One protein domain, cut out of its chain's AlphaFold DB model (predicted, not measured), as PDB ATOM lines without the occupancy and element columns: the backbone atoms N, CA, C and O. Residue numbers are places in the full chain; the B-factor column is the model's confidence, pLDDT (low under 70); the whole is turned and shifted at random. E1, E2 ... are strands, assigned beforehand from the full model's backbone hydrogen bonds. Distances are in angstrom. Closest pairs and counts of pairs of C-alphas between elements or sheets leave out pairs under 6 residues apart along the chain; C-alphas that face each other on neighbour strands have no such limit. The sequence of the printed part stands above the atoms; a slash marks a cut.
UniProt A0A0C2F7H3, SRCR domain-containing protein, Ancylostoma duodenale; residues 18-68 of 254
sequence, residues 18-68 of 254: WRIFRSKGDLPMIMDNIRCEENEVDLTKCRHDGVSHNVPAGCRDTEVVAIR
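Overview. This is residues 18 to 68 of the 254 residues of the protein "SRCR domain-containing protein" of Ancylostoma duodenale (UniProt A0A0C2F7H3). This domain has little regular structure: a small two-stranded hairpin, E1 and E2, with a loop of residues 36 to 46 at one end of the long axis, and two long stretches without named elements, residues 18 to 31 and 50 to 68, winding toward the other end. The printed part has 51 residues, 7 of them in E1 and then E2, an antiparallel sheet; the class is all strand, with no named helix. It is only just compact, close to loose, with a radius of gyration of the C-alphas of 11.3 A and spans of 32 by 22 by 20 A.

Along the chain. Start at C-alpha 18, at (198.259, 128.467, 260.293), and go on to C-alpha 32 at (213.015, 125.880, 253.384), where E1, residues 32 to 35, begins and runs 9.2 A. E2, residues 47 to 49, runs 7.2 A to C-alpha 49 at (218.093, 125.268, 252.863).

Arrangement. Look across the hairpin: E1 and E2 are antiparallel at 171 degrees. N 35 and O 47 are within hydrogen-bond range at 2.7 A.

Size, cuts and confidence. The C-alphas farthest apart, of Asp 26 and Asn 39, are 32.0 A apart. The link from E1 to E2 is long, 11 residues, and the printed part has no cut. Residues 18 to 28, 51 to 58 and 62 have pLDDT under 70.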
ATOM      1  N   TRP A  18     198.310 128.741 261.733       51.31
ATOM      2  CA  TRP A  18     198.259 128.467 260.293       51.31
ATOM      3  C   TRP A  18     198.951 127.132 260.037       51.31
ATOM      4  O   TRP A  18     200.135 127.073 259.722       51.31
ATOM      5  N   ARG A  19     198.207 126.035 260.192       47.78
ATOM      6  CA  ARG A  19     198.656 124.722 259.729       47.78
ATOM      7  C   ARG A  19     198.555 124.562 258.218       47.78
ATOM      8  O   ARG A  19     199.098 123.592 257.718       47.78
ATOM      9  N   ILE A  20     197.872 125.449 257.492       49.84
ATOM     10  CA  ILE A  20     197.744 125.367 256.033       49.84
ATOM     11  C   ILE A  20     197.475 126.779 255.491       49.84
ATOM     12  O   ILE A  20     196.421 127.352 255.778       49.84
ATOM     13  N   PHE A  21     198.384 127.344 254.691       52.16
ATOM     14  CA  PHE A  21     198.023 128.467 253.820       52.16
ATOM     15  C   PHE A  21     196.972 127.974 252.822       52.16
ATOM     16  O   PHE A  21     197.205 127.023 252.076       52.16
ATOM     17  N   ARG A  22     195.795 128.612 252.783       48.47
ATOM     18  CA  ARG A  22     194.881 128.409 251.657       48.47
ATOM     19  C   ARG A  22     195.512 129.062 250.433       48.47
ATOM     20  O   ARG A  22     195.518 130.283 250.339       48.47
ATOM     21  N   SER A  23     196.009 128.217 249.526       55.00
ATOM     22  CA  SER A  23     196.740 128.539 248.291       55.00
ATOM     23  C   SER A  23     198.078 129.254 248.498       55.00
ATOM     24  O   SER A  23     198.248 130.025 249.439       55.00
ATOM     25  N   LYS A  24     199.033 128.980 247.601       53.97
ATOM     26  CA  LYS A  24     200.311 129.687 247.473       53.97
ATOM     27  C   LYS A  24     200.058 131.203 247.462       53.97
ATOM     28  O   LYS A  24     199.602 131.740 246.459       53.97
ATOM     29  N   GLY A  25     200.265 131.864 248.599       55.62
ATOM     30  CA  GLY A  25     200.149 133.315 248.706       55.62
ATOM     31  C   GLY A  25     201.355 134.014 248.077       55.62
ATOM     32  O   GLY A  25     202.401 133.399 247.889       55.62
ATOM     33  N   ASP A  26     201.236 135.318 247.822       59.81
ATOM     34  CA  ASP A  26     202.318 136.164 247.279       59.81
ATOM     35  C   ASP A  26     203.416 136.502 248.312       59.81
ATOM     36  O   ASP A  26     204.267 137.362 248.077       59.81
ATOM     37  N   LEU A  27     203.389 135.874 249.492       66.81
ATOM     38  CA  LEU A  27     204.332 136.173 250.563       66.81
ATOM     39  C   LEU A  27     205.668 135.443 250.340       66.81
ATOM     40  O   LEU A  27     205.677 134.262 249.987       66.81
ATOM     41  N   PRO A  28     206.803 136.126 250.563       69.94
ATOM     42  CA  PRO A  28     208.129 135.565 250.340       69.94
ATOM     43  C   PRO A  28     208.423 134.411 251.307       69.94
ATOM     44  O   PRO A  28     208.252 134.553 252.520       69.94
ATOM     45  N   MET A  29     208.921 133.283 250.790       74.50
ATOM     46  CA  MET A  29     209.436 132.197 251.629       74.50
ATOM     47  C   MET A  29     210.863 132.527 252.079       74.50
ATOM     48  O   MET A  29     211.740 132.799 251.256       74.50
ATOM     49  N   ILE A  30     211.088 132.538 253.396       76.75
ATOM     50  CA  ILE A  30     212.346 133.015 253.998       76.75
ATOM     51  C   ILE A  30     213.325 131.859 254.281       76.75
ATOM     52  O   ILE A  30     214.532 132.070 254.219       76.75
ATOM     53  N   MET A  31     212.819 130.650 254.547       81.06
ATOM     54  CA  MET A  31     213.595 129.434 254.832       81.06
ATOM     55  C   MET A  31     212.847 128.199 254.302       81.06
ATOM     56  O   MET A  31     211.615 128.189 254.338       81.06
ATOM     57  N   ASP A  32     213.570 127.168 253.851       81.44
ATOM     58  CA  ASP A  32     213.015 125.880 253.384       81.44
ATOM     59  C   ASP A  32     213.709 124.683 254.072       81.44
ATOM     60  O   ASP A  32     214.804 124.822 254.623       81.44
ATOM     61  N   ASN A  33     213.070 123.506 254.053       82.25
ATOM     62  CA  ASN A  33     213.593 122.222 254.553       82.25
ATOM     63  C   ASN A  33     214.190 122.309 255.971       82.25
ATOM     64  O   ASN A  33     215.242 121.734 256.264       82.25
ATOM     65  N   ILE A  34     213.514 123.046 256.855       84.00
ATOM     66  CA  ILE A  34     213.941 123.239 258.242       84.00
ATOM     67  C   ILE A  34     213.819 121.912 259.003       84.00
ATOM     68  O   ILE A  34     212.743 121.318 259.080       84.00
ATOM     69  N   ARG A  35     214.922 121.456 259.598       86.81
ATOM     70  CA  ARG A  35     215.018 120.268 260.453       86.81
ATOM     71  C   ARG A  35     215.790 120.631 261.717       86.81
ATOM     72  O   ARG A  35     216.995 120.865 261.656       86.81
ATOM     73  N   CYS A  36     215.078 120.693 262.834       86.19
ATOM     74  CA  CYS A  36     215.643 120.958 264.156       86.19
ATOM     75  C   CYS A  36     215.726 119.647 264.957       86.19
ATOM     76  O   CYS A  36     214.849 118.793 264.821       86.19
ATOM     77  N   GLU A  37     216.743 119.503 265.801       86.50
ATOM     78  CA  GLU A  37     216.972 118.379 266.723       86.50
ATOM     79  C   GLU A  37     216.452 118.675 268.151       86.50
ATOM     80  O   GLU A  37     216.919 118.094 269.127       86.50
ATOM     81  N   GLU A  38     215.479 119.591 268.265       77.94
ATOM     82  CA  GLU A  38     214.763 120.037 269.481       77.94
ATOM     83  C   GLU A  38     215.592 120.825 270.513       77.94
ATOM     84  O   GLU A  38     215.029 121.387 271.454       77.94
ATOM     85  N   ASN A  39     216.906 120.945 270.322       84.50
ATOM     86  CA  ASN A  39     217.808 121.660 271.234       84.50
ATOM     87  C   ASN A  39     218.144 123.087 270.763       84.50
ATOM     88  O   ASN A  39     218.819 123.847 271.464       84.50
ATOM     89  N   GLU A  40     217.717 123.465 269.560       86.06
ATOM     90  CA  GLU A  40     218.031 124.753 268.966       86.06
ATOM     91  C   GLU A  40     217.144 125.868 269.527       86.06
ATOM     92  O   GLU A  40     215.924 125.871 269.399       86.06
ATOM     93  N   VAL A  41     217.787 126.894 270.088       81.19
ATOM     94  CA  VAL A  41     217.124 128.148 270.493       81.19
ATOM     95  C   VAL A  41     217.075 129.198 269.372       81.19
ATOM     96  O   VAL A  41     216.561 130.306 269.550       81.19
ATOM     97  N   ASP A  42     217.651 128.859 268.222       83.69
ATOM     98  CA  ASP A  42     217.825 129.719 267.058       83.69
ATOM     99  C   ASP A  42     217.414 128.962 265.791       83.69
ATOM    100  O   ASP A  42     218.023 127.938 265.482       83.69
ATOM    101  N   LEU A  43     216.406 129.451 265.052       83.50
ATOM    102  CA  LEU A  43     215.939 128.763 263.842       83.50
ATOM    103  C   LEU A  43     217.035 128.693 262.778       83.50
ATOM    104  O   LEU A  43     217.076 127.737 262.008       83.50
ATOM    105  N   THR A  44     217.962 129.654 262.766       83.44
ATOM    106  CA  THR A  44     219.087 129.657 261.822       83.44
ATOM    107  C   THR A  44     220.128 128.577 262.122       83.44
ATOM    108  O   THR A  44     220.956 128.287 261.258       83.44
ATOM    109  N   LYS A  45     220.084 127.966 263.316       88.06
ATOM    110  CA  LYS A  45     220.955 126.846 263.711       88.06
ATOM    111  C   LYS A  45     220.376 125.481 263.371       88.06
ATOM    112  O   LYS A  45     221.136 124.517 263.340       88.06
ATOM    113  N   CYS A  46     219.073 125.392 263.111       88.12
ATOM    114  CA  CYS A  46     218.497 124.176 262.558       88.12
ATOM    115  C   CYS A  46     219.114 123.899 261.185       88.12
ATOM    116  O   CYS A  46     219.568 124.813 260.494       88.12
ATOM    117  N   ARG A  47     219.105 122.645 260.740       87.81
ATOM    118  CA  ARG A  47     219.459 122.348 259.351       87.81
ATOM    119  C   ARG A  47     218.378 122.935 258.448       87.81
ATOM    120  O   ARG A  47     217.209 122.628 258.638       87.81
ATOM    121  N   HIS A  48     218.749 123.765 257.485       86.62
ATOM    122  CA  HIS A  48     217.815 124.400 256.552       86.62
ATOM    123  C   HIS A  48     218.487 124.643 255.204       86.62
ATOM    124  O   HIS A  48     219.717 124.638 255.097       86.62
ATOM    125  N   ASP A  49     217.658 124.871 254.192       78.06
ATOM    126  CA  ASP A  49     218.093 125.268 252.863       78.06
ATOM    127  C   ASP A  49     217.853 126.780 252.698       78.06
ATOM    128  O   ASP A  49     216.783 127.228 252.294       78.06
ATOM    129  N   GLY A  50     218.874 127.576 253.031       70.88
ATOM    130  CA  GLY A  50     218.920 129.021 252.781       70.88
ATOM    131  C   GLY A  50     218.234 129.910 253.832       70.88
ATOM    132  O   GLY A  50     217.225 129.559 254.433       70.88
ATOM    133  N   VAL A  51     218.799 131.109 254.028       68.81
ATOM    134  CA  VAL A  51     218.306 132.165 254.949       68.81
ATOM    135  C   VAL A  51     218.252 133.554 254.304       68.81
ATOM    136  O   VAL A  51     217.837 134.527 254.928       68.81
ATOM    137  N   SER A  52     218.711 133.675 253.056       60.66
ATOM    138  CA  SER A  52     218.791 134.945 252.332       60.66
ATOM    139  C   SER A  52     217.711 134.974 251.255       60.66
ATOM    140  O   SER A  52     217.878 134.362 250.213       60.66
ATOM    141  N   HIS A  53     216.594 135.636 251.582       59.84
ATOM    142  CA  HIS A  53     215.433 136.006 250.753       59.84
ATOM    143  C   HIS A  53     215.020 135.071 249.596       59.84
ATOM    144  O   HIS A  53     215.726 134.935 248.604       59.84
ATOM    145  N   ASN A  54     213.764 134.609 249.630       59.53
ATOM    146  CA  ASN A  54     213.077 133.944 248.516       59.53
ATOM    147  C   ASN A  54     213.776 132.672 248.035       59.53
ATOM    148  O   ASN A  54     214.280 132.592 246.915       59.53
ATOM    149  N   VAL A  55     213.743 131.645 248.879       67.38
ATOM    150  CA  VAL A  55     214.128 130.292 248.469       67.38
ATOM    151  C   VAL A  55     213.012 129.712 247.575       67.38
ATOM    152  O   VAL A  55     211.835 129.990 247.827       67.38
ATOM    153  N   PRO A  56     213.318 128.949 246.504       63.75
ATOM    154  CA  PRO A  56     212.294 128.256 245.724       63.75
ATOM    155  C   PRO A  56     211.470 127.336 246.631       63.75
ATOM    156  O   PRO A  56     212.047 126.533 247.350       63.75
ATOM    157  N   ALA A  57     210.139 127.438 246.591       63.06
ATOM    158  CA  ALA A  57     209.258 126.560 247.365       63.06
ATOM    159  C   ALA A  57     209.388 125.104 246.896       63.06
ATOM    160  O   ALA A  57     208.780 124.727 245.891       63.06
ATOM    161  N   GLY A  58     210.189 124.302 247.608       66.31
ATOM    162  CA  GLY A  58     210.263 122.851 247.427       66.31
ATOM    163  C   GLY A  58     209.170 122.090 248.189       66.31
ATOM    164  O   GLY A  58     208.873 120.942 247.854       66.31
ATOM    165  N   CYS A  59     208.559 122.728 249.190       70.44
ATOM    166  CA  CYS A  59     207.530 122.146 250.049       70.44
ATOM    167  C   CYS A  59     206.145 122.083 249.387       70.44
ATOM    168  O   CYS A  59     205.781 122.929 248.566       70.44
ATOM    169  N   ARG A  60     205.331 121.096 249.789       74.06
ATOM    170  CA  ARG A  60     203.897 121.057 249.452       74.06
ATOM    171  C   ARG A  60     203.168 122.198 250.163       74.06
ATOM    172  O   ARG A  60     203.564 122.592 251.254       74.06
ATOM    173  N   ASP A  61     202.031 122.647 249.633       71.44
ATOM    174  CA  ASP A  61     201.207 123.695 250.268       71.44
ATOM    175  C   ASP A  61     200.812 123.363 251.726       71.44
ATOM    176  O   ASP A  61     200.633 124.253 252.553       71.44
ATOM    177  N   THR A  62     200.704 122.072 252.064       69.25
ATOM    178  CA  THR A  62     200.419 121.573 253.422       69.25
ATOM    179  C   THR A  62     201.616 121.599 254.374       69.25
ATOM    180  O   THR A  62     201.458 121.302 255.554       69.25
ATOM    181  N   GLU A  63     202.813 121.877 253.868       74.69
ATOM    182  CA  GLU A  63     204.088 121.848 254.599       74.69
ATOM    183  C   GLU A  63     204.656 123.265 254.802       74.69
ATOM    184  O   GLU A  63     205.734 123.433 255.365       74.69
ATOM    185  N   VAL A  64     203.917 124.296 254.378       73.62
ATOM    186  CA  VAL A  64     204.288 125.703 254.561       73.62
ATOM    187  C   VAL A  64     203.731 126.221 255.882       73.62
ATOM    188  O   VAL A  64     202.520 126.208 256.114       73.62
ATOM    189  N   VAL A  65     204.618 126.741 256.731       76.38
ATOM    190  CA  VAL A  65     204.263 127.387 257.998       76.38
ATOM    191  C   VAL A  65     204.419 128.898 257.866       76.38
ATOM    192  O   VAL A  65     205.435 129.395 257.383       76.38
ATOM    193  N   ALA A  66     203.412 129.629 258.334       75.19
ATOM    194  CA  ALA A  66     203.439 131.079 258.447       75.19
ATOM    195  C   ALA A  66     203.579 131.488 259.910       75.19
ATOM    196  O   ALA A  66     202.981 130.867 260.788       75.19
ATOM    197  N   ILE A  67     204.277 132.591 260.157       75.94
ATOM    198  CA  ILE A  67     204.214 133.288 261.441       75.94
ATOM    199  C   ILE A  67     203.768 134.724 261.206       75.94
ATOM    200  O   ILE A  67     204.257 135.406 260.305       75.94
ATOM    201  N   ARG A  68     202.831 135.192 262.029       79.19
ATOM    202  CA  ARG A  68     202.444 136.599 262.082       79.19
ATOM    203  C   ARG A  68     203.142 137.241 263.270       79.19
ATOM    204  O   ARG A  68     202.953 136.813 264.404       79.19
TER     205      ARG A  68